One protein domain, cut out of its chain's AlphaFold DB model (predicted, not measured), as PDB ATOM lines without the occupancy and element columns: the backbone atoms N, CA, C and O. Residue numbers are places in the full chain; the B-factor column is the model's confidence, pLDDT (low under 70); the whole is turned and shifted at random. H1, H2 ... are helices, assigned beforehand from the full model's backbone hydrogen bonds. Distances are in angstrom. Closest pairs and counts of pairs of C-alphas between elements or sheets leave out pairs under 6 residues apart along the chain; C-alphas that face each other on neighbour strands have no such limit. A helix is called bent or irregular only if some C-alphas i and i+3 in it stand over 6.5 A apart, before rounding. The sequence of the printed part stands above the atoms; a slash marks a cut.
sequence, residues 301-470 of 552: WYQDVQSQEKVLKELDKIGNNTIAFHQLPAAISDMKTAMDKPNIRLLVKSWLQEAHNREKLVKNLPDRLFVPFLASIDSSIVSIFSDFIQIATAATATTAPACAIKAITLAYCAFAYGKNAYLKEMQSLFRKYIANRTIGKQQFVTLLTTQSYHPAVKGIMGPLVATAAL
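Overview. This is residues 301 to 470 of the 552 residues of an uncharacterized protein of Cardinium endosymbiont of Dermatophagoides farinae (UniProt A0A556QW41). The domain is a rod of helices, most of them lying slantwise across its long axis. H1 and H2 are at one end and H9 and H10 at the other; H5, H6, H7, H8 and H10 form a bundle, a group of helices packed side by side. The printed part has 170 residues, with ten named helices, H1 to H10 in order, and no named strand; the class is all helix. It is compact, with a radius of gyration of the C-alphas of 17.2 A, and the C-alphas span 61 by 30 by 26 A.

Along the chain. H1, residues 301 to 319, begins with C-alpha 301 at (160.818, 149.643, 150.936) and is 26.3 A long. H2 is residues 328 to 339, H3 342 to 351, H4 355 to 364 and H5 367 to 377. H6, residues 379 to 395, is 25.3 A long and irregular: C-alphas 380 and 383 are 7.2 A apart. H7, residues 400 to 415, is 23.1 A long, with C-alpha 400 at (181.312, 115.224, 162.759). H8, residues 419 to 435, is 24.5 A long, and H9 is residues 441 to 450. H10, residues 455 to 469, is 20.4 A long, ends with C-alpha 469 at (199.895, 117.496, 178.601), and is only just irregular: C-alphas 460 and 463 are 7.0 A apart.

Arrangement. H1 and H2 are a hairpin; their closest C-alphas, Val 311 and Met 335, are 5.7 A apart. H1 touches H4 with residues 318 to 319 alone, at a steep tilt of 64 degrees, closest at the C-alphas of Gly 319 and Lys 360, 4.6 A. H2 touches H5 at a shallow tilt of 10 degrees, the same way, with the C-alphas of Lys 336 and Ser 376 closest at 5.0 A. H3 and H7 touch only at their ends, C-alphas Lys 349 and Ala 414 being closest at 4.5 A. H6 and H7, the hubs, touch four helices each and form a hairpin with closest C-alphas Ile 389 and Ala 402, 5.9 A. H7 and H8 are a hairpin at a shallow tilt of 19 degrees, with closest C-alphas Tyr 412 and Tyr 422 at 6.2 A. H9 and H10 are a hairpin, closest at the C-alphas of Val 445 and Val 465, 5.5 A. H1 and H10 are apart. Every O i to N i+4 pair is within hydrogen-bond range in H1, H2, H3, H4, H7, H8 and H9; the counts are 5 of 7 in H5, 11 of 13 in H6 and 9 of 11 in H10.

Size, cuts and confidence. The two C-alphas farthest apart, Tyr 302 and Leu 470, are 61.7 A from each other. The printed part has no cut. No link is long; H1 to H2, with 8 residues, is short, and the others are tight. The mean pLDDT of the printed part is 91.4, and residues 301 to 303 are under 70.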
ATOM      1  N   TRP A 301     161.532 150.690 150.197       46.34
ATOM      2  CA  TRP A 301     160.818 149.643 150.936       46.34
ATOM      3  C   TRP A 301     160.350 148.511 150.024       46.34
ATOM      4  O   TRP A 301     160.527 147.357 150.383       46.34
ATOM      5  N   TYR A 302     159.850 148.805 148.820       53.81
ATOM      6  CA  TYR A 302     159.520 147.756 147.843       53.81
ATOM      7  C   TYR A 302     160.765 146.989 147.384       53.81
ATOM      8  O   TYR A 302     160.738 145.762 147.293       53.81
ATOM      9  N   GLN A 303     161.880 147.693 147.158       61.81
ATOM     10  CA  GLN A 303     163.163 147.046 146.873       61.81
ATOM     11  C   GLN A 303     163.640 146.191 148.049       61.81
ATOM     12  O   GLN A 303     164.208 145.124 147.832       61.81
ATOM     13  N   ASP A 304     163.404 146.629 149.284       71.75
ATOM     14  CA  ASP A 304     163.761 145.873 150.479       71.75
ATOM     15  C   ASP A 304     162.877 144.642 150.662       71.75
ATOM     16  O   ASP A 304     163.427 143.581 150.919       71.75
ATOM     17  N   VAL A 305     161.560 144.722 150.447       73.38
ATOM     18  CA  VAL A 305     160.653 143.559 150.509       73.38
ATOM     19  C   VAL A 305     161.014 142.528 149.438       73.38
ATOM     20  O   VAL A 305     161.175 141.351 149.751       73.38
ATOM     21  N   GLN A 306     161.256 142.953 148.194       82.44
ATOM     22  CA  GLN A 306     161.707 142.042 147.136       82.44
ATOM     23  C   GLN A 306     163.079 141.429 147.444       82.44
ATOM     24  O   GLN A 306     163.299 140.244 147.202       82.44
ATOM     25  N   SER A 307     164.003 142.216 148.003       87.31
ATOM     26  CA  SER A 307     165.318 141.714 148.416       87.31
ATOM     27  C   SER A 307     165.200 140.731 149.587       87.31
ATOM     28  O   SER A 307     165.893 139.720 149.597       87.31
ATOM     29  N   GLN A 308     164.307 140.991 150.546       87.06
ATOM     30  CA  GLN A 308     164.005 140.102 151.670       87.06
ATOM     31  C   GLN A 308     163.435 138.770 151.177       87.06
ATOM     32  O   GLN A 308     163.976 137.719 151.511       87.06
ATOM     33  N   GLU A 309     162.405 138.805 150.328       90.19
ATOM     34  CA  GLU A 309     161.835 137.599 149.724       90.19
ATOM     35  C   GLU A 309     162.864 136.824 148.903       90.19
ATOM     36  O   GLU A 309     162.916 135.597 148.987       90.19
ATOM     37  N   LYS A 310     163.691 137.521 148.112       94.06
ATOM     38  CA  LYS A 310     164.753 136.889 147.325       94.06
ATOM     39  C   LYS A 310     165.739 136.161 148.240       94.06
ATOM     40  O   LYS A 310     166.038 135.000 147.987       94.06
ATOM     41  N   VAL A 311     166.201 136.803 149.316       94.62
ATOM     42  CA  VAL A 311     167.144 136.196 150.270       94.62
ATOM     43  C   VAL A 311     166.535 134.985 150.973       94.62
ATOM     44  O   VAL A 311     167.190 133.950 151.048       94.62
ATOM     45  N   LEU A 312     165.284 135.073 151.437       92.62
ATOM     46  CA  LEU A 312     164.606 133.934 152.066       92.62
ATOM     47  C   LEU A 312     164.423 132.767 151.086       92.62
ATOM     48  O   LEU A 312     164.730 131.630 151.432       92.62
ATOM     49  N   LYS A 313     164.020 133.044 149.838       95.06
ATOM     50  CA  LYS A 313     163.906 132.021 148.786       95.06
ATOM     51  C   LYS A 313     165.248 131.342 148.502       95.06
ATOM     52  O   LYS A 313     165.276 130.128 148.331       95.06
ATOM     53  N   GLU A 314     166.353 132.085 148.453       96.06
ATOM     54  CA  GLU A 314     167.687 131.494 148.268       96.06
ATOM     55  C   GLU A 314     168.131 130.666 149.485       96.06
ATOM     56  O   GLU A 314     168.635 129.555 149.309       96.06
ATOM     57  N   LEU A 315     167.878 131.131 150.714       95.62
ATOM     58  CA  LEU A 315     168.140 130.355 151.933       95.62
ATOM     59  C   LEU A 315     167.356 129.041 151.959       95.62
ATOM     60  O   LEU A 315     167.933 127.995 152.260       95.62
ATOM     61  N   ASP A 316     166.078 129.070 151.582       93.00
ATOM     62  CA  ASP A 316     165.249 127.870 151.493       93.00
ATOM     63  C   ASP A 316     165.739 126.925 150.394       93.00
ATOM     64  O   ASP A 316     165.773 125.709 150.598       93.00
ATOM     65  N   LYS A 317     166.172 127.449 149.239       95.88
ATOM     66  CA  LYS A 317     166.754 126.621 148.171       95.88
ATOM     67  C   LYS A 317     168.042 125.931 148.613       95.88
ATOM     68  O   LYS A 317     168.215 124.739 148.357       95.88
ATOM     69  N   ILE A 318     168.932 126.649 149.302       94.88
ATOM     70  CA  ILE A 318     170.164 126.082 149.873       94.88
ATOM     71  C   ILE A 318     169.806 125.041 150.937       94.88
ATOM     72  O   ILE A 318     170.293 123.911 150.904       94.88
ATOM     73  N   GLY A 319     168.913 125.397 151.861       91.81
ATOM     74  CA  GLY A 319     168.487 124.540 152.957       91.81
ATOM     75  C   GLY A 319     167.776 123.267 152.495       91.81
ATOM     76  O   GLY A 319     167.909 122.234 153.144       91.81
ATOM     77  N   ASN A 320     167.079 123.296 151.362       93.00
ATOM     78  CA  ASN A 320     166.406 122.132 150.781       93.00
ATOM     79  C   ASN A 320     167.223 121.447 149.667       93.00
ATOM     80  O   ASN A 320     166.723 120.509 149.050       93.00
ATOM     81  N   ASN A 321     168.465 121.883 149.421       94.81
ATOM     82  CA  ASN A 321     169.345 121.365 148.368       94.81
ATOM     83  C   ASN A 321     168.710 121.389 146.957       94.81
ATOM     84  O   ASN A 321     168.909 120.473 146.161       94.81
ATOM     85  N   THR A 322     167.915 122.417 146.645       95.44
ATOM     86  CA  THR A 322     167.260 122.575 145.331       95.44
ATOM     87  C   THR A 322     168.045 123.463 144.366       95.44
ATOM     88  O   THR A 322     167.703 123.550 143.188       95.44
ATOM     89  N   ILE A 323     169.107 124.115 144.842       94.25
ATOM     90  CA  ILE A 323     170.027 124.907 144.024       94.25
ATOM     91  C   ILE A 323     171.190 124.039 143.533       94.25
ATOM     92  O   ILE A 323     171.798 123.291 144.300       94.25
ATOM     93  N   ALA A 324     171.529 124.143 142.247       93.75
ATOM     94  CA  ALA A 324     172.648 123.390 141.698       93.75
ATOM     95  C   ALA A 324     173.978 123.867 142.308       93.75
ATOM     96  O   ALA A 324     174.196 125.059 142.520       93.75
ATOM     97  N   PHE A 325     174.919 122.946 142.536       92.44
ATOM     98  CA  PHE A 325     176.180 123.239 143.232       92.44
ATOM     99  C   PHE A 325     177.008 124.376 142.600       92.44
ATOM    100  O   PHE A 325     177.682 125.122 143.310       92.44
ATOM    101  N   HIS A 326     176.941 124.537 141.275       93.75
ATOM    102  CA  HIS A 326     177.627 125.609 140.548       93.75
ATOM    103  C   HIS A 326     176.954 126.987 140.705       93.75
ATOM    104  O   HIS A 326     177.605 128.002 140.485       93.75
ATOM    105  N   GLN A 327     175.682 127.038 141.118       95.19
ATOM    106  CA  GLN A 327     174.919 128.274 141.351       95.19
ATOM    107  C   GLN A 327     175.055 128.787 142.792       95.19
ATOM    108  O   GLN A 327     174.861 129.975 143.043       95.19
ATOM    109  N   LEU A 328     175.441 127.918 143.738       94.31
ATOM    110  CA  LEU A 328     175.618 128.276 145.149       94.31
ATOM    111  C   LEU A 328     176.534 129.498 145.383       94.31
ATOM    112  O   LEU A 328     176.150 130.358 146.176       94.31
ATOM    113  N   PRO A 329     177.713 129.637 144.736       96.12
ATOM    114  CA  PRO A 329     178.571 130.804 144.955       96.12
ATOM    115  C   PRO A 329     177.899 132.119 144.543       96.12
ATOM    116  O   PRO A 329     178.017 133.114 145.257       96.12
ATOM    117  N   ALA A 330     177.162 132.112 143.427       95.62
ATOM    118  CA  ALA A 330     176.431 133.279 142.940       95.62
ATOM    119  C   ALA A 330     175.295 133.657 143.901       95.62
ATOM    120  O   ALA A 330     175.199 134.813 144.300       95.62
ATOM    121  N   ALA A 331     174.510 132.678 144.365       94.69
ATOM    122  CA  ALA A 331     173.452 132.914 145.348       94.69
ATOM    123  C   ALA A 331     173.995 133.504 146.662       94.69
ATOM    124  O   ALA A 331     173.414 134.434 147.215       94.69
ATOM    125  N   ILE A 332     175.141 133.018 147.150       94.94
ATOM    126  CA  ILE A 332     175.772 133.557 148.365       94.94
ATOM    127  C   ILE A 332     176.283 134.980 148.143       94.94
ATOM    128  O   ILE A 332     176.132 135.815 149.033       94.94
ATOM    129  N   SER A 333     176.846 135.277 146.970       94.62
ATOM    130  CA  SER A 333     177.257 136.638 146.614       94.62
ATOM    131  C   SER A 333     176.062 137.595 146.565       94.62
ATOM    132  O   SER A 333     176.116 138.670 147.157       94.62
ATOM    133  N   ASP A 334     174.959 137.184 145.938       93.12
ATOM    134  CA  ASP A 334     173.719 137.962 145.880       93.12
ATOM    135  C   ASP A 334     173.149 138.227 147.279       93.12
ATOM    136  O   ASP A 334     172.778 139.356 147.613       93.12
ATOM    137  N   MET A 335     173.105 137.191 148.124       93.94
ATOM    138  CA  MET A 335     172.666 137.325 149.512       93.94
ATOM    139  C   MET A 335     173.589 138.246 150.311       93.94
ATOM    140  O   MET A 335     173.096 139.027 151.122       93.94
ATOM    141  N   LYS A 336     174.907 138.196 150.079       94.56
ATOM    142  CA  LYS A 336     175.876 139.098 150.713       94.56
ATOM    143  C   LYS A 336     175.565 140.555 150.390       94.56
ATOM    144  O   LYS A 336     175.394 141.344 151.313       94.56
ATOM    145  N   THR A 337     175.411 140.887 149.109       93.62
ATOM    146  CA  THR A 337     175.060 142.245 148.668       93.62
ATOM    147  C   THR A 337     173.723 142.708 149.253       93.62
ATOM    148  O   THR A 337     173.571 143.867 149.628       93.62
ATOM    149  N   ALA A 338     172.744 141.809 149.392       92.12
ATOM    150  CA  ALA A 338     171.483 142.135 150.053       92.12
ATOM    151  C   ALA A 338     171.657 142.366 151.571       92.12
ATOM    152  O   ALA A 338     171.091 143.308 152.125       92.12
ATOM    153  N   MET A 339     172.468 141.550 152.249       91.94
ATOM    154  CA  MET A 339     172.750 141.643 153.690       91.94
ATOM    155  C   MET A 339     173.636 142.832 154.099       91.94
ATOM    156  O   MET A 339     173.796 143.089 155.300       91.94
ATOM    157  N   ASP A 340     174.172 143.599 153.147       88.25
ATOM    158  CA  ASP A 340     174.743 144.924 153.423       88.25
ATOM    159  C   ASP A 340     173.673 145.890 153.967       88.25
ATOM    160  O   ASP A 340     173.987 146.823 154.708       88.25
ATOM    161  N   LYS A 341     172.387 145.613 153.699       85.44
ATOM    162  CA  LYS A 341     171.255 146.307 154.318       85.44
ATOM    163  C   LYS A 341     170.943 145.727 155.715       85.44
ATOM    164  O   LYS A 341     170.663 144.528 155.834       85.44
ATOM    165  N   PRO A 342     170.915 146.548 156.788       80.25
ATOM    166  CA  PRO A 342     170.739 146.063 158.164       80.25
ATOM    167  C   PRO A 342     169.452 145.262 158.418       80.25
ATOM    168  O   PRO A 342     169.471 144.287 159.165       80.25
ATOM    169  N   ASN A 343     168.337 145.644 157.792       78.69
ATOM    170  CA  ASN A 343     167.046 144.960 157.920       78.69
ATOM    171  C   ASN A 343     167.071 143.535 157.345       78.69
ATOM    172  O   ASN A 343     166.539 142.621 157.968       78.69
ATOM    173  N   ILE A 344     167.726 143.328 156.200       87.69
ATOM    174  CA  ILE A 344     167.873 142.003 155.582       87.69
ATOM    175  C   ILE A 344     168.766 141.115 156.447       87.69
ATOM    176  O   ILE A 344     168.437 139.958 156.693       87.69
ATOM    177  N   ARG A 345     169.853 141.663 156.995       88.88
ATOM    178  CA  ARG A 345     170.710 140.928 157.933       88.88
ATOM    179  C   ARG A 345     169.948 140.479 159.183       88.88
ATOM    180  O   ARG A 345     170.109 139.339 159.613       88.88
ATOM    181  N   LEU A 346     169.109 141.346 159.754       77.81
ATOM    182  CA  LEU A 346     168.245 140.993 160.889       77.81
ATOM    183  C   LEU A 346     167.230 139.905 160.521       77.81
ATOM    184  O   LEU A 346     167.013 138.992 161.314       77.81
ATOM    185  N   LEU A 347     166.661 139.960 159.314       87.19
ATOM    186  CA  LEU A 347     165.762 138.925 158.810       87.19
ATOM    187  C   LEU A 347     166.459 137.561 158.710       87.19
ATOM    188  O   LEU A 347     165.918 136.571 159.191       87.19
ATOM    189  N   VAL A 348     167.674 137.510 158.156       92.50
ATOM    190  CA  VAL A 348     168.466 136.270 158.086       92.50
ATOM    191  C   VAL A 348     168.769 135.732 159.484       92.50
ATOM    192  O   VAL A 348     168.629 134.535 159.722       92.50
ATOM    193  N   LYS A 349     169.122 136.603 160.440       91.94
ATOM    194  CA  LYS A 349     169.318 136.194 161.840       91.94
ATOM    195  C   LYS A 349     168.050 135.598 162.445       91.94
ATOM    196  O   LYS A 349     168.146 134.557 163.082       91.94
ATOM    197  N   SER A 350     166.893 136.215 162.202       82.88
ATOM    198  CA  SER A 350     165.586 135.706 162.633       82.88
ATOM    199  C   SER A 350     165.292 134.329 162.030       82.88
ATOM    200  O   SER A 350     164.990 133.387 162.754       82.88
ATOM    201  N   TRP A 351     165.494 134.163 160.720       93.06
ATOM    202  CA  TRP A 351     165.320 132.875 160.036       93.06
ATOM    203  C   TRP A 351     166.240 131.780 160.605       93.06
ATOM    204  O   TRP A 351     165.830 130.626 160.729       93.06
ATOM    205  N   LEU A 352     167.462 132.137 161.022       95.62
ATOM    206  CA  LEU A 352     168.406 131.224 161.676       95.62
ATOM    207  C   LEU A 352     168.038 130.866 163.126       95.62
ATOM    208  O   LEU A 352     168.675 129.965 163.675       95.62
ATOM    209  N   GLN A 353     167.071 131.529 163.773       90.56
ATOM    210  CA  GLN A 353     166.638 131.170 165.137       90.56
ATOM    211  C   GLN A 353     165.928 129.814 165.167       90.56
ATOM    212  O   GLN A 353     166.059 129.063 166.139       90.56
ATOM    213  N   GLU A 354     165.298 129.441 164.057       89.06
ATOM    214  CA  GLU A 354     164.707 128.127 163.849       89.06
ATOM    215  C   GLU A 354     165.785 127.035 163.744       89.06
ATOM    216  O   GLU A 354     166.667 127.068 162.881       89.06
ATOM    217  N   ALA A 355     165.730 126.034 164.627       92.62
ATOM    218  CA  ALA A 355     166.747 124.979 164.687       92.62
ATOM    219  C   ALA A 355     166.851 124.176 163.380       92.62
ATOM    220  O   ALA A 355     167.955 123.952 162.879       92.62
ATOM    221  N   HIS A 356     165.707 123.836 162.782       94.75
ATOM    222  CA  HIS A 356     165.634 123.076 161.532       94.75
ATOM    223  C   HIS A 356     166.312 123.801 160.355       94.75
ATOM    224  O   HIS A 356     166.899 123.161 159.482       94.75
ATOM    225  N   ASN A 357     166.293 125.136 160.342       94.88
ATOM    226  CA  ASN A 357     166.955 125.945 159.322       94.88
ATOM    227  C   ASN A 357     168.481 125.872 159.439       94.88
ATOM    228  O   ASN A 357     169.182 125.700 158.438       94.88
ATOM    229  N   ARG A 358     169.011 125.918 160.668       97.12
ATOM    230  CA  ARG A 358     170.452 125.742 160.912       97.12
ATOM    231  C   ARG A 358     170.916 124.346 160.515       97.12
ATOM    232  O   ARG A 358     171.935 124.220 159.844       97.12
ATOM    233  N   GLU A 359     170.170 123.309 160.885       96.06
ATOM    234  CA  GLU A 359     170.489 121.916 160.542       96.06
ATOM    235  C   GLU A 359     170.560 121.698 159.027       96.06
ATOM    236  O   GLU A 359     171.524 121.118 158.521       96.06
ATOM    237  N   LYS A 360     169.579 122.235 158.291       96.19
ATOM    238  CA  LYS A 360     169.557 122.233 156.825       96.19
ATOM    239  C   LYS A 360     170.802 122.892 156.226       96.19
ATOM    240  O   LYS A 360     171.432 122.310 155.344       96.19
ATOM    241  N   LEU A 361     171.200 124.066 156.724       97.19
ATOM    242  CA  LEU A 361     172.412 124.746 156.254       97.19
ATOM    243  C   LEU A 361     173.692 123.976 156.593       97.19
ATOM    244  O   LEU A 361     174.566 123.859 155.739       97.19
ATOM    245  N   VAL A 362     173.813 123.422 157.802       96.94
ATOM    246  CA  VAL A 362     174.978 122.610 158.200       96.94
ATOM    247  C   VAL A 362     175.160 121.422 157.255       96.94
ATOM    248  O   VAL A 362     176.289 121.124 156.863       96.94
ATOM    249  N   LYS A 363     174.050 120.774 156.876       95.69
ATOM    250  CA  LYS A 363     174.032 119.606 155.992       95.69
ATOM    251  C   LYS A 363     174.340 119.956 154.534       95.69
ATOM    252  O   LYS A 363     175.091 119.231 153.892       95.69
ATOM    253  N   ASN A 364     173.753 121.037 154.020       95.62
ATOM    254  CA  ASN A 364     173.718 121.300 152.578       95.62
ATOM    255  C   ASN A 364     174.707 122.376 152.109       95.62
ATOM    256  O   ASN A 364     174.996 122.444 150.917       95.62
ATOM    257  N   LEU A 365     175.261 123.202 153.008       95.56
ATOM    258  CA  LEU A 365     176.226 124.243 152.649       95.56
ATOM    259  C   LEU A 365     177.679 123.727 152.765       95.56
ATOM    260  O   LEU A 365     178.157 123.470 153.881       95.56
ATOM    261  N   PRO A 366     178.424 123.610 151.645       92.75
ATOM    262  CA  PRO A 366     179.807 123.131 151.652       92.75
ATOM    263  C   PRO A 366     180.739 124.048 152.451       92.75
ATOM    264  O   PRO A 366     180.564 125.265 152.439       92.75
ATOM    265  N   ASP A 367     181.790 123.492 153.061       89.50
ATOM    266  CA  ASP A 367     182.741 124.236 153.911       89.50
ATOM    267  C   ASP A 367     183.332 125.464 153.205       89.50
ATOM    268  O   ASP A 367     183.339 126.564 153.758       89.50
ATOM    269  N   ARG A 368     183.719 125.300 151.931       91.44
ATOM    270  CA  ARG A 368     184.274 126.373 151.087       91.44
ATOM    271  C   ARG A 368     183.323 127.564 150.892       91.44
ATOM    272  O   ARG A 368     183.770 128.665 150.604       91.44
ATOM    273  N   LEU A 369     182.015 127.333 151.015       95.12
ATOM    274  CA  LEU A 369     180.962 128.337 150.844       95.12
ATOM    275  C   LEU A 369     180.377 128.815 152.178       95.12
ATOM    276  O   LEU A 369     179.796 129.897 152.247       95.12
ATOM    277  N   PHE A 370     180.590 128.051 153.248       96.19
ATOM    278  CA  PHE A 370     180.158 128.404 154.592       96.19
ATOM    279  C   PHE A 370     180.871 129.658 155.114       96.19
ATOM    280  O   PHE A 370     180.233 130.521 155.706       96.19
ATOM    281  N   VAL A 371     182.174 129.804 154.846       95.50
ATOM    282  CA  VAL A 371     182.958 130.981 155.265       95.50
ATOM    283  C   VAL A 371     182.462 132.284 154.609       95.50
ATOM    284  O   VAL A 371     182.168 133.228 155.345       95.50
ATOM    285  N   PRO A 372     182.294 132.370 153.270       94.88
ATOM    286  CA  PRO A 372     181.689 133.542 152.630       94.88
ATOM    287  C   PRO A 372     180.279 133.869 153.139       94.88
ATOM    288  O   PRO A 372     179.945 135.039 153.336       94.88
ATOM    289  N   PHE A 373     179.459 132.842 153.383       96.19
ATOM    290  CA  PHE A 373     178.127 133.020 153.953       96.19
ATOM    291  C   PHE A 373     178.194 133.619 155.364       96.19
ATOM    292  O   PHE A 373     177.554 134.632 155.640       96.19
ATOM    293  N   LEU A 374     179.042 133.062 156.230       96.12
ATOM    294  CA  LEU A 374     179.255 133.545 157.592       96.12
ATOM    295  C   LEU A 374     179.754 134.995 157.614       96.12
ATOM    296  O   LEU A 374     179.225 135.814 158.363       96.12
ATOM    297  N   ALA A 375     180.704 135.332 156.738       94.12
ATOM    298  CA  ALA A 375     181.232 136.688 156.594       94.12
ATOM    299  C   ALA A 375     180.154 137.722 156.241       94.12
ATOM    300  O   ALA A 375     180.299 138.898 156.572       94.12
ATOM    301  N   SER A 376     179.080 137.284 155.584       92.62
ATOM    302  CA  SER A 376     177.954 138.137 155.204       92.62
ATOM    303  C   SER A 376     177.004 138.423 156.377       92.62
ATOM    304  O   SER A 376     176.285 139.420 156.359       92.62
ATOM    305  N   ILE A 377     177.017 137.577 157.412       93.56
ATOM    306  CA  ILE A 377     176.205 137.744 158.625       93.56
ATOM    307  C   ILE A 377     177.000 138.467 159.716       93.56
ATOM    308  O   ILE A 377     176.509 139.428 160.314       93.56
ATOM    309  N   ASP A 378     178.214 137.986 159.992       93.94
ATOM    310  CA  ASP A 378     179.121 138.522 161.004       93.94
ATOM    311  C   ASP A 378     180.580 138.238 160.614       93.94
ATOM    312  O   ASP A 378     181.126 137.158 160.852       93.94
ATOM    313  N   SER A 379     181.237 139.238 160.024       93.62
ATOM    314  CA  SER A 379     182.640 139.143 159.617       93.62
ATOM    315  C   SER A 379     183.605 138.977 160.794       93.62
ATOM    316  O   SER A 379     184.690 138.423 160.615       93.62
ATOM    317  N   SER A 380     183.222 139.396 162.006       93.38
ATOM    318  CA  SER A 380     184.104 139.382 163.180       93.38
ATOM    319  C   SER A 380     184.388 137.976 163.716       93.38
ATOM    320  O   SER A 380     185.359 137.780 164.453       93.38
ATOM    321  N   ILE A 381     183.558 136.993 163.349       94.88
ATOM    322  CA  ILE A 381     183.671 135.610 163.825       94.88
ATOM    323  C   ILE A 381     184.348 134.674 162.817       94.88
ATOM    324  O   ILE A 381     184.692 133.547 163.166       94.88
ATOM    325  N   VAL A 382     184.588 135.138 161.587       95.81
ATOM    326  CA  VAL A 382     185.103 134.315 160.480       95.81
ATOM    327  C   VAL A 382     186.477 133.718 160.782       95.81
ATOM    328  O   VAL A 382     186.685 132.528 160.547       95.81
ATOM    329  N   SER A 383     187.406 134.513 161.320       95.69
ATOM    330  CA  SER A 383     188.750 134.038 161.684       95.69
ATOM    331  C   SER A 383     188.685 132.974 162.779       95.69
ATOM    332  O   SER A 383     189.261 131.903 162.641       95.69
ATOM    333  N   ILE A 384     187.882 133.220 163.813       96.38
ATOM    334  CA  ILE A 384     187.686 132.300 164.940       96.38
ATOM    335  C   ILE A 384     187.050 130.984 164.479       96.38
ATOM    336  O   ILE A 384     187.480 129.911 164.893       96.38
ATOM    337  N   PHE A 385     186.029 131.055 163.624       96.62
ATOM    338  CA  PHE A 385     185.420 129.875 163.013       96.62
ATOM    339  C   PHE A 385     186.443 129.074 162.200       96.62
ATOM    340  O   PHE A 385     186.526 127.856 162.353       96.62
ATOM    341  N   SER A 386     187.236 129.758 161.369       95.94
ATOM    342  CA  SER A 386     188.236 129.122 160.504       95.94
ATOM    343  C   SER A 386     189.291 128.377 161.323       95.94
ATOM    344  O   SER A 386     189.585 127.224 161.015       95.94
ATOM    345  N   ASP A 387     189.772 128.974 162.415       96.44
ATOM    346  CA  ASP A 387     190.716 128.325 163.330       96.44
ATOM    347  C   ASP A 387     190.115 127.074 163.983       96.44
ATOM    348  O   ASP A 387     190.759 126.026 164.026       96.44
ATOM    349  N   PHE A 388     188.867 127.132 164.467       96.44
ATOM    350  CA  PHE A 388     188.221 125.951 165.050       96.44
ATOM    351  C   PHE A 388     188.038 124.829 164.026       96.44
ATOM    352  O   PHE A 388     188.281 123.666 164.353       96.44
ATOM    353  N   ILE A 389     187.655 125.156 162.788       95.44
ATOM    354  CA  ILE A 389     187.567 124.173 161.703       95.44
ATOM    355  C   ILE A 389     188.944 123.589 161.383       95.44
ATOM    356  O   ILE A 389     189.056 122.373 161.236       95.44
ATOM    357  N   GLN A 390     189.996 124.408 161.324       94.00
ATOM    358  CA  GLN A 390     191.361 123.938 161.085       94.00
ATOM    359  C   GLN A 390     191.822 122.977 162.185       94.00
ATOM    360  O   GLN A 390     192.336 121.903 161.882       94.00
ATOM    361  N   ILE A 391     191.575 123.304 163.457       93.56
ATOM    362  CA  ILE A 391     191.917 122.423 164.581       93.56
ATOM    363  C   ILE A 391     191.132 121.107 164.481       93.56
ATOM    364  O   ILE A 391     191.703 120.029 164.631       93.56
ATOM    365  N   ALA A 392     189.829 121.173 164.209       92.81
ATOM    366  CA  ALA A 392     188.967 119.996 164.128       92.81
ATOM    367  C   ALA A 392     189.310 119.060 162.957       92.81
ATOM    368  O   ALA A 392     189.327 117.838 163.126       92.81
ATOM    369  N   THR A 393     189.595 119.626 161.783       91.88
ATOM    370  CA  THR A 393     189.974 118.871 160.579       91.88
ATOM    371  C   THR A 393     191.382 118.306 160.693       91.88
ATOM    372  O   THR A 393     191.611 117.160 160.324       91.88
ATOM    373  N   ALA A 394     192.321 119.055 161.274       90.12
ATOM    374  CA  ALA A 394     193.677 118.569 161.474       90.12
ATOM    375  C   ALA A 394     193.768 117.493 162.561       90.12
ATOM    376  O   ALA A 394     194.723 116.724 162.548       90.12
ATOM    377  N   ALA A 395     192.818 117.435 163.500       86.38
ATOM    378  CA  ALA A 395     192.861 116.518 164.636       86.38
ATOM    379  C   ALA A 395     191.969 115.272 164.502       86.38
ATOM    380  O   ALA A 395     192.040 114.393 165.362       86.38
ATOM    381  N   THR A 396     191.118 115.191 163.471       84.94
ATOM    382  CA  THR A 396     190.192 114.063 163.278       84.94
ATOM    383  C   THR A 396     190.047 113.695 161.805       84.94
ATOM    384  O   THR A 396     190.043 114.561 160.940       84.94
ATOM    385  N   ALA A 397     189.842 112.407 161.514       80.19
ATOM    386  CA  ALA A 397     189.500 111.939 160.165       80.19
ATOM    387  C   ALA A 397     187.990 112.042 159.849       80.19
ATOM    388  O   ALA A 397     187.549 111.649 158.773       80.19
ATOM    389  N   THR A 398     187.172 112.523 160.794       87.69
ATOM    390  CA  THR A 398     185.705 112.528 160.687       87.69
ATOM    391  C   THR A 398     185.168 113.934 160.448       87.69
ATOM    392  O   THR A 398     185.687 114.897 161.000       87.69
ATOM    393  N   THR A 399     184.056 114.064 159.728       86.75
ATOM    394  CA  THR A 399     183.386 115.360 159.506       86.75
ATOM    395  C   THR A 399     182.503 115.811 160.677       86.75
ATOM    396  O   THR A 399     182.079 116.965 160.719       86.75
ATOM    397  N   ALA A 400     182.233 114.937 161.655       88.06
ATOM    398  CA  ALA A 400     181.312 115.224 162.759       88.06
ATOM    399  C   ALA A 400     181.680 116.485 163.576       88.06
ATOM    400  O   ALA A 400     180.780 117.291 163.833       88.06
ATOM    401  N   PRO A 401     182.960 116.735 163.930       90.31
ATOM    402  CA  PRO A 401     183.361 117.974 164.592       90.31
ATOM    403  C   PRO A 401     183.092 119.232 163.761       90.31
ATOM    404  O   PRO A 401     182.625 120.230 164.305       90.31
ATOM    405  N   ALA A 402     183.315 119.182 162.442       93.75
ATOM    406  CA  ALA A 402     183.066 120.319 161.558       93.75
ATOM    407  C   ALA A 402     181.572 120.685 161.515       93.75
ATOM    408  O   ALA A 402     181.221 121.860 161.635       93.75
ATOM    409  N   CYS A 403     180.680 119.690 161.439       95.00
ATOM    410  CA  CYS A 403     179.231 119.915 161.489       95.00
ATOM    411  C   CYS A 403     178.783 120.552 162.814       95.00
ATOM    412  O   CYS A 403     177.992 121.497 162.805       95.00
ATOM    413  N   ALA A 404     179.310 120.084 163.951       96.06
ATOM    414  CA  ALA A 404     178.988 120.652 165.260       96.06
ATOM    415  C   ALA A 404     179.490 122.100 165.407       96.06
ATOM    416  O   ALA A 404     178.759 122.958 165.903       96.06
ATOM    417  N   ILE A 405     180.696 122.399 164.909       97.19
ATOM    418  CA  ILE A 405     181.252 123.761 164.899       97.19
ATOM    419  C   ILE A 405     180.376 124.693 164.052       97.19
ATOM    420  O   ILE A 405     180.023 125.785 164.505       97.19
ATOM    421  N   LYS A 406     179.956 124.266 162.853       97.50
ATOM    422  CA  LYS A 406     179.012 125.036 162.027       97.50
ATOM    423  C   LYS A 406     177.701 125.309 162.768       97.50
ATOM    424  O   LYS A 406     177.236 126.446 162.759       97.50
ATOM    425  N   ALA A 407     177.130 124.302 163.431       97.12
ATOM    426  CA  ALA A 407     175.865 124.433 164.152       97.12
ATOM    427  C   ALA A 407     175.941 125.466 165.292       97.12
ATOM    428  O   ALA A 407     175.097 126.363 165.354       97.12
ATOM    429  N   ILE A 408     176.977 125.390 166.137       97.12
ATOM    430  CA  ILE A 408     177.215 126.360 167.225       97.12
ATOM    431  C   ILE A 408     177.433 127.767 166.652       97.12
ATOM    432  O   ILE A 408     176.902 128.749 167.169       97.12
ATOM    433  N   THR A 409     178.170 127.878 165.544       97.56
ATOM    434  CA  THR A 409     178.450 129.170 164.901       97.56
ATOM    435  C   THR A 409     177.187 129.819 164.335       97.56
ATOM    436  O   THR A 409     176.957 131.006 164.558       97.56
ATOM    437  N   LEU A 410     176.314 129.050 163.674       97.38
ATOM    438  CA  LEU A 410     175.019 129.563 163.217       97.38
ATOM    439  C   LEU A 410     174.111 129.957 164.387       97.38
ATOM    440  O   LEU A 410     173.408 130.961 164.285       97.38
ATOM    441  N   ALA A 411     174.133 129.215 165.500       95.69
ATOM    442  CA  ALA A 411     173.378 129.576 166.700       95.69
ATOM    443  C   ALA A 411     173.871 130.907 167.297       95.69
ATOM    444  O   ALA A 411     173.061 131.787 167.591       95.69
ATOM    445  N   TYR A 412     175.190 131.107 167.386       95.94
ATOM    446  CA  TYR A 412     175.778 132.392 167.773       95.94
ATOM    447  C   TYR A 412     175.299 133.536 166.868       95.94
ATOM    448  O   TYR A 412     174.849 134.572 167.364       95.94
ATOM    449  N   CYS A 413     175.320 133.334 165.547       94.12
ATOM    450  CA  CYS A 413     174.851 134.334 164.591       94.12
ATOM    451  C   CYS A 413     173.354 134.662 164.744       94.12
ATOM    452  O   CYS A 413     172.983 135.828 164.590       94.12
ATOM    453  N   ALA A 414     172.516 133.669 165.060       90.31
ATOM    454  CA  ALA A 414     171.065 133.814 165.201       90.31
ATOM    455  C   ALA A 414     170.647 134.619 166.442       90.31
ATOM    456  O   ALA A 414     169.770 135.482 166.365       90.31
ATOM    457  N   PHE A 415     171.280 134.349 167.587       84.56
ATOM    458  CA  PHE A 415     170.884 134.920 168.881       84.56
ATOM    459  C   PHE A 415     171.757 136.091 169.338       84.56
ATOM    460  O   PHE A 415     171.479 136.684 170.377       84.56
ATOM    461  N   ALA A 416     172.804 136.427 168.576       79.94
ATOM    462  CA  ALA A 416     173.765 137.473 168.923       79.94
ATOM    463  C   ALA A 416     174.311 137.315 170.356       79.94
ATOM    464  O   ALA A 416     174.486 138.297 171.080       79.94
ATOM    465  N   TYR A 417     174.559 136.066 170.772       81.88
ATOM    466  CA  TYR A 417     175.169 135.789 172.067       81.88
ATOM    467  C   TYR A 417     176.494 136.543 172.198       81.88
ATOM    468  O   TYR A 417     177.175 136.815 171.213       81.88
ATOM    469  N   GLY A 418     176.902 136.868 173.425       83.00
ATOM    470  CA  GLY A 418     178.223 137.453 173.634       83.00
ATOM    471  C   GLY A 418     179.318 136.513 173.114       83.00
ATOM    472  O   GLY A 418     179.257 135.304 173.339       83.00
ATOM    473  N   LYS A 419     180.358 137.063 172.476       92.12
ATOM    474  CA  LYS A 419     181.522 136.314 171.956       92.12
ATOM    475  C   LYS A 419     182.098 135.311 172.970       92.12
ATOM    476  O   LYS A 419     182.493 134.210 172.598       92.12
ATOM    477  N   ASN A 420     182.084 135.652 174.259       90.75
ATOM    478  CA  ASN A 420     182.537 134.771 175.341       90.75
ATOM    479  C   ASN A 420     181.667 133.517 175.521       90.75
ATOM    480  O   ASN A 420     182.205 132.459 175.836       90.75
ATOM    481  N   ALA A 421     180.349 133.615 175.333       89.62
ATOM    482  CA  ALA A 421     179.453 132.462 175.416       89.62
ATOM    483  C   ALA A 421     179.745 131.472 174.280       89.62
ATOM    484  O   ALA A 421     179.959 130.292 174.541       89.62
ATOM    485  N   TYR A 422     179.895 131.982 173.054       95.50
ATOM    486  CA  TYR A 422     180.300 131.190 171.890       95.50
ATOM    487  C   TYR A 422     181.647 130.482 172.089       95.50
ATOM    488  O   TYR A 422     181.763 129.282 171.848       95.50
ATOM    489  N   LEU A 423     182.662 131.191 172.601       96.44
ATOM    490  CA  LEU A 423     183.972 130.594 172.885       96.44
ATOM    491  C   LEU A 423     183.891 129.491 173.952       96.44
ATOM    492  O   LEU A 423     184.523 128.447 173.795       96.44
ATOM    493  N   LYS A 424     183.099 129.684 175.017       94.75
ATOM    494  CA  LYS A 424     182.880 128.658 176.052       94.75
ATOM    495  C   LYS A 424     182.176 127.420 175.496       94.75
ATOM    496  O   LYS A 424     182.543 126.301 175.850       94.75
ATOM    497  N   GLU A 425     181.198 127.605 174.616       95.38
ATOM    498  CA  GLU A 425     180.487 126.499 173.975       95.38
ATOM    499  C   GLU A 425     181.417 125.697 173.052       95.38
ATOM    500  O   GLU A 425     181.465 124.469 173.135       95.38
ATOM    501  N   MET A 426     182.264 126.388 172.281       97.19
ATOM    502  CA  MET A 426     183.331 125.759 171.499       97.19
ATOM    503  C   MET A 426     184.315 124.988 172.385       97.19
ATOM    504  O   MET A 426     184.616 123.827 172.116       97.19
ATOM    505  N   GLN A 427     184.782 125.577 173.489       96.50
ATOM    506  CA  GLN A 427     185.664 124.893 174.439       96.50
ATOM    507  C   GLN A 427     185.026 123.610 174.999       96.50
ATOM    508  O   GLN A 427     185.689 122.575 175.095       96.50
ATOM    509  N   SER A 428     183.736 123.665 175.342       95.62
ATOM    510  CA  SER A 428     182.966 122.509 175.816       95.62
ATOM    511  C   SER A 428     182.890 121.402 174.757       95.62
ATOM    512  O   SER A 428     183.148 120.233 175.062       95.62
ATOM    513  N   LEU A 429     182.631 121.768 173.496       96.44
ATOM    514  CA  LEU A 429     182.602 120.833 172.369       96.44
ATOM    515  C   LEU A 429     183.945 120.101 172.203       96.44
ATOM    516  O   LEU A 429     183.978 118.870 172.145       96.44
ATOM    517  N   PHE A 430     185.060 120.834 172.190       95.62
ATOM    518  CA  PHE A 430     186.392 120.233 172.067       95.62
ATOM    519  C   PHE A 430     186.750 119.356 173.269       95.62
ATOM    520  O   PHE A 430     187.287 118.261 173.087       95.62
ATOM    521  N   ARG A 431     186.386 119.763 174.494       94.88
ATOM    522  CA  ARG A 431     186.555 118.928 175.695       94.88
ATOM    523  C   ARG A 431     185.833 117.587 175.544       94.88
ATOM    524  O   ARG A 431     186.420 116.551 175.854       94.88
ATOM    525  N   LYS A 432     184.599 117.595 175.028       94.69
ATOM    526  CA  LYS A 432     183.818 116.378 174.761       94.69
ATOM    527  C   LYS A 432     184.504 115.478 173.730       94.69
ATOM    528  O   LYS A 432     184.614 114.276 173.958       94.69
ATOM    529  N   TYR A 433     185.018 116.035 172.633       94.31
ATOM    530  CA  TYR A 433     185.727 115.246 171.617       94.31
ATOM    531  C   TYR A 433     187.060 114.671 172.102       94.31
ATOM    532  O   TYR A 433     187.400 113.546 171.739       94.31
ATOM    533  N   ILE A 434     187.791 115.390 172.954       92.00
ATOM    534  CA  ILE A 434     189.015 114.878 173.584       92.00
ATOM    535  C   ILE A 434     188.683 113.751 174.573       92.00
ATOM    536  O   ILE A 434     189.346 112.712 174.571       92.00
ATOM    537  N   ALA A 435     187.642 113.921 175.396       91.44
ATOM    538  CA  ALA A 435     187.195 112.897 176.344       91.44
ATOM    539  C   ALA A 435     186.763 111.605 175.630       91.44
ATOM    540  O   ALA A 435     187.153 110.512 176.036       91.44
ATOM    541  N   ASN A 436     186.050 111.744 174.511       91.94
ATOM    542  CA  ASN A 436     185.599 110.626 173.681       91.94
ATOM    543  C   ASN A 436     186.696 110.053 172.768       91.94
ATOM    544  O   ASN A 436     186.409 109.179 171.954       91.94
ATOM    545  N   ARG A 437     187.941 110.545 172.873       91.94
ATOM    546  CA  ARG A 437     189.084 110.167 172.020       91.94
ATOM    547  C   ARG A 437     188.839 110.365 170.519       91.94
ATOM    548  O   ARG A 437     189.550 109.787 169.704       91.94
ATOM    549  N   THR A 438     187.863 111.193 170.148       91.19
ATOM    550  CA  THR A 438     187.635 111.607 168.758       91.19
ATOM    551  C   THR A 438     188.784 112.490 168.276       91.19
ATOM    552  O   THR A 438     189.198 112.376 167.131       91.19
ATOM    553  N   ILE A 439     189.313 113.331 169.171       90.56
ATOM    554  CA  ILE A 439     190.514 114.148 168.970       90.56
ATOM    555  C   ILE A 439     191.653 113.569 169.816       90.56
ATOM    556  O   ILE A 439     191.530 113.446 171.038       90.56
ATOM    557  N   GLY A 440     192.780 113.240 169.178       90.69
ATOM    558  CA  GLY A 440     193.982 112.777 169.871       90.69
ATOM    559  C   GLY A 440     194.609 113.886 170.721       90.69
ATOM    560  O   GLY A 440     194.930 114.957 170.210       90.69
ATOM    561  N   LYS A 441     194.829 113.629 172.020       91.25
ATOM    562  CA  LYS A 441     195.386 114.618 172.968       91.25
ATOM    563  C   LYS A 441     196.720 115.210 172.504       91.25
ATOM    564  O   LYS A 441     196.871 116.425 172.507       91.25
ATOM    565  N   GLN A 442     197.667 114.366 172.090       90.88
ATOM    566  CA  GLN A 442     198.992 114.820 171.648       90.88
ATOM    567  C   GLN A 442     198.905 115.671 170.379       90.88
ATOM    568  O   GLN A 442     199.457 116.762 170.343       90.88
ATOM    569  N   GLN A 443     198.131 115.225 169.387       90.38
ATOM    570  CA  GLN A 443     197.914 115.964 168.143       90.38
ATOM    571  C   GLN A 443     197.272 117.335 168.396       90.38
ATOM    572  O   GLN A 443     197.711 118.331 167.833       90.38
ATOM    573  N   PHE A 444     196.290 117.407 169.297       91.94
ATOM    574  CA  PHE A 444     195.663 118.666 169.701       91.94
ATOM    575  C   PHE A 444     196.656 119.631 170.367       91.94
ATOM    576  O   PHE A 444     196.682 120.817 170.034       91.94
ATOM    577  N   VAL A 445     197.511 119.126 171.265       92.50
ATOM    578  CA  VAL A 445     198.581 119.914 171.901       92.50
ATOM    579  C   VAL A 445     199.584 120.411 170.858       92.50
ATOM    580  O   VAL A 445     199.929 121.593 170.860       92.50
ATOM    581  N   THR A 446     200.024 119.549 169.937       93.25
ATOM    582  CA  THR A 446     200.946 119.925 168.857       93.25
ATOM    583  C   THR A 446     200.345 121.011 167.966       93.25
ATOM    584  O   THR A 446     201.018 121.997 167.681       93.25
ATOM    585  N   LEU A 447     199.072 120.900 167.580       93.00
ATOM    586  CA  LEU A 447     198.403 121.909 166.750       93.00
ATOM    587  C   LEU A 447     198.368 123.281 167.437       93.00
ATOM    588  O   LEU A 447     198.825 124.265 166.861       93.00
ATOM    589  N   LEU A 448     197.925 123.338 168.697       92.44
ATOM    590  CA  LEU A 448     197.808 124.588 169.465       92.44
ATOM    591  C   LEU A 448     199.141 125.250 169.829       92.44
ATOM    592  O   LEU A 448     199.156 126.436 170.163       92.44
ATOM    593  N   THR A 449     200.244 124.504 169.785       91.31
ATOM    594  CA  THR A 449     201.586 125.024 170.086       91.31
ATOM    595  C   THR A 449     202.370 125.418 168.840       91.31
ATOM    596  O   THR A 449     203.189 126.331 168.918       91.31
ATOM    597  N   THR A 450     202.119 124.772 167.698       91.06
ATOM    598  CA  THR A 450     202.896 124.981 166.463       91.06
ATOM    599  C   THR A 450     202.252 125.957 165.482       91.06
ATOM    600  O   THR A 450     202.966 126.558 164.682       91.06
ATOM    601  N   GLN A 451     200.931 126.143 165.528       93.19
ATOM    602  CA  GLN A 451     200.215 127.020 164.601       93.19
ATOM    603  C   GLN A 451     199.825 128.353 165.251       93.19
ATOM    604  O   GLN A 451     199.568 128.445 166.454       93.19
ATOM    605  N   SER A 452     199.780 129.406 164.431       94.12
ATOM    606  CA  SER A 452     199.276 130.715 164.846       94.12
ATOM    607  C   SER A 452     197.764 130.755 164.659       94.12
ATOM    608  O   SER A 452     197.282 130.691 163.532       94.12
ATOM    609  N   TYR A 453     197.034 130.865 165.767       95.25
ATOM    610  CA  TYR A 453     195.581 131.034 165.783       95.25
ATOM    611  C   TYR A 453     195.200 132.407 166.332       95.25
ATOM    612  O   TYR A 453     195.967 133.052 167.056       95.25
ATOM    613  N   HIS A 454     193.971 132.825 166.056       95.81
ATOM    614  CA  HIS A 454     193.356 134.011 166.622       95.81
ATOM    615  C   HIS A 454     193.503 134.014 168.162       95.81
ATOM    616  O   HIS A 454     193.195 133.008 168.816       95.81
ATOM    617  N   PRO A 455     193.894 135.141 168.795       95.81
ATOM    618  CA  PRO A 455     194.195 135.193 170.231       95.81
ATOM    619  C   PRO A 455     193.081 134.652 171.134       95.81
ATOM    620  O   PRO A 455     193.347 133.958 172.111       95.81
ATOM    621  N   ALA A 456     191.820 134.912 170.777       94.69
ATOM    622  CA  ALA A 456     190.658 134.396 171.507       94.69
ATOM    623  C   ALA A 456     190.550 132.857 171.489       94.69
ATOM    624  O   ALA A 456     190.163 132.264 172.494       94.69
ATOM    625  N   VAL A 457     190.915 132.215 170.372       95.81
ATOM    626  CA  VAL A 457     190.940 130.749 170.241       95.81
ATOM    627  C   VAL A 457     192.055 130.180 171.110       95.81
ATOM    628  O   VAL A 457     191.810 129.284 171.914       95.81
ATOM    629  N   LYS A 458     193.258 130.764 171.030       93.94
ATOM    630  CA  LYS A 458     194.400 130.367 171.865       93.94
ATOM    631  C   LYS A 458     194.090 130.501 173.358       93.94
ATOM    632  O   LYS A 458     194.338 129.572 174.123       93.94
ATOM    633  N   GLY A 459     193.499 131.627 173.760       93.69
ATOM    634  CA  GLY A 459     193.119 131.892 175.148       93.69
ATOM    635  C   GLY A 459     192.100 130.888 175.685       93.69
ATOM    636  O   GLY A 459     192.297 130.340 176.767       93.69
ATOM    637  N   ILE A 460     191.040 130.590 174.923       95.44
ATOM    638  CA  ILE A 460     190.004 129.661 175.393       95.44
ATOM    639  C   ILE A 460     190.446 128.191 175.333       95.44
ATOM    640  O   ILE A 460     190.009 127.382 176.150       95.44
ATOM    641  N   MET A 461     191.334 127.824 174.405       95.56
ATOM    642  CA  MET A 461     191.809 126.444 174.260       95.56
ATOM    643  C   MET A 461     193.012 126.106 175.154       95.56
ATOM    644  O   MET A 461     193.222 124.933 175.456       95.56
ATOM    645  N   GLY A 462     193.752 127.102 175.655       92.81
ATOM    646  CA  GLY A 462     194.908 126.912 176.545       92.81
ATOM    647  C   GLY A 462     194.667 125.971 177.742       92.81
ATOM    648  O   GLY A 462     195.462 125.051 177.946       92.81
ATOM    649  N   PRO A 463     193.552 126.091 178.493       93.44
ATOM    650  CA  PRO A 463     193.245 125.169 179.592       93.44
ATOM    651  C   PRO A 463     193.104 123.694 179.168       93.44
ATOM    652  O   PRO A 463     193.407 122.783 179.942       93.44
ATOM    653  N   LEU A 464     192.664 123.427 177.932       90.56
ATOM    654  CA  LEU A 464     192.561 122.058 177.408       90.56
ATOM    655  C   LEU A 464     193.941 121.469 177.076       90.56
ATOM    656  O   LEU A 464     194.138 120.266 177.214       90.56
ATOM    657  N   VAL A 465     194.914 122.306 176.700       88.25
ATOM    658  CA  VAL A 465     196.308 121.887 176.467       88.25
ATOM    659  C   VAL A 465     196.965 121.462 177.778       88.25
ATOM    660  O   VAL A 465     197.551 120.385 177.844       88.25
ATOM    661  N   ALA A 466     196.808 122.260 178.839       85.75
ATOM    662  CA  ALA A 466     197.386 121.961 180.151       85.75
ATOM    663  C   ALA A 466     196.876 120.624 180.723       85.75
ATOM    664  O   ALA A 466     197.650 119.823 181.244       85.75
ATOM    665  N   THR A 467     195.580 120.343 180.562       83.44
ATOM    666  CA  THR A 467     194.973 119.071 181.001       83.44
ATOM    667  C   THR A 467     195.348 117.881 180.111       83.44
ATOM    668  O   THR A 467     195.355 116.742 180.576       83.44
ATOM    669  N   ALA A 468     195.678 118.119 178.838       76.31
ATOM    670  CA  ALA A 468     196.111 117.083 177.904       76.31
ATOM    671  C   ALA A 468     197.603 116.722 178.031       76.31
ATOM    672  O   ALA A 468     197.962 115.587 177.723       76.31
ATOM    673  N   ALA A 469     198.445 117.660 178.479       73.69
ATOM    674  CA  ALA A 469     199.895 117.496 178.601       73.69
ATOM    675  C   ALA A 469     200.347 116.767 179.879       73.69
ATOM    676  O   ALA A 469     201.495 116.333 179.957       73.69
ATOM    677  N   LEU A 470     199.468 116.614 180.875       75.12
ATOM    678  CA  LEU A 470     199.782 115.834 182.070       75.12
ATOM    679  C   LEU A 470     200.024 114.370 181.664       75.12
ATOM    680  O   LEU A 470     199.106 113.745 181.114       75.12
TER     681      LEU A 470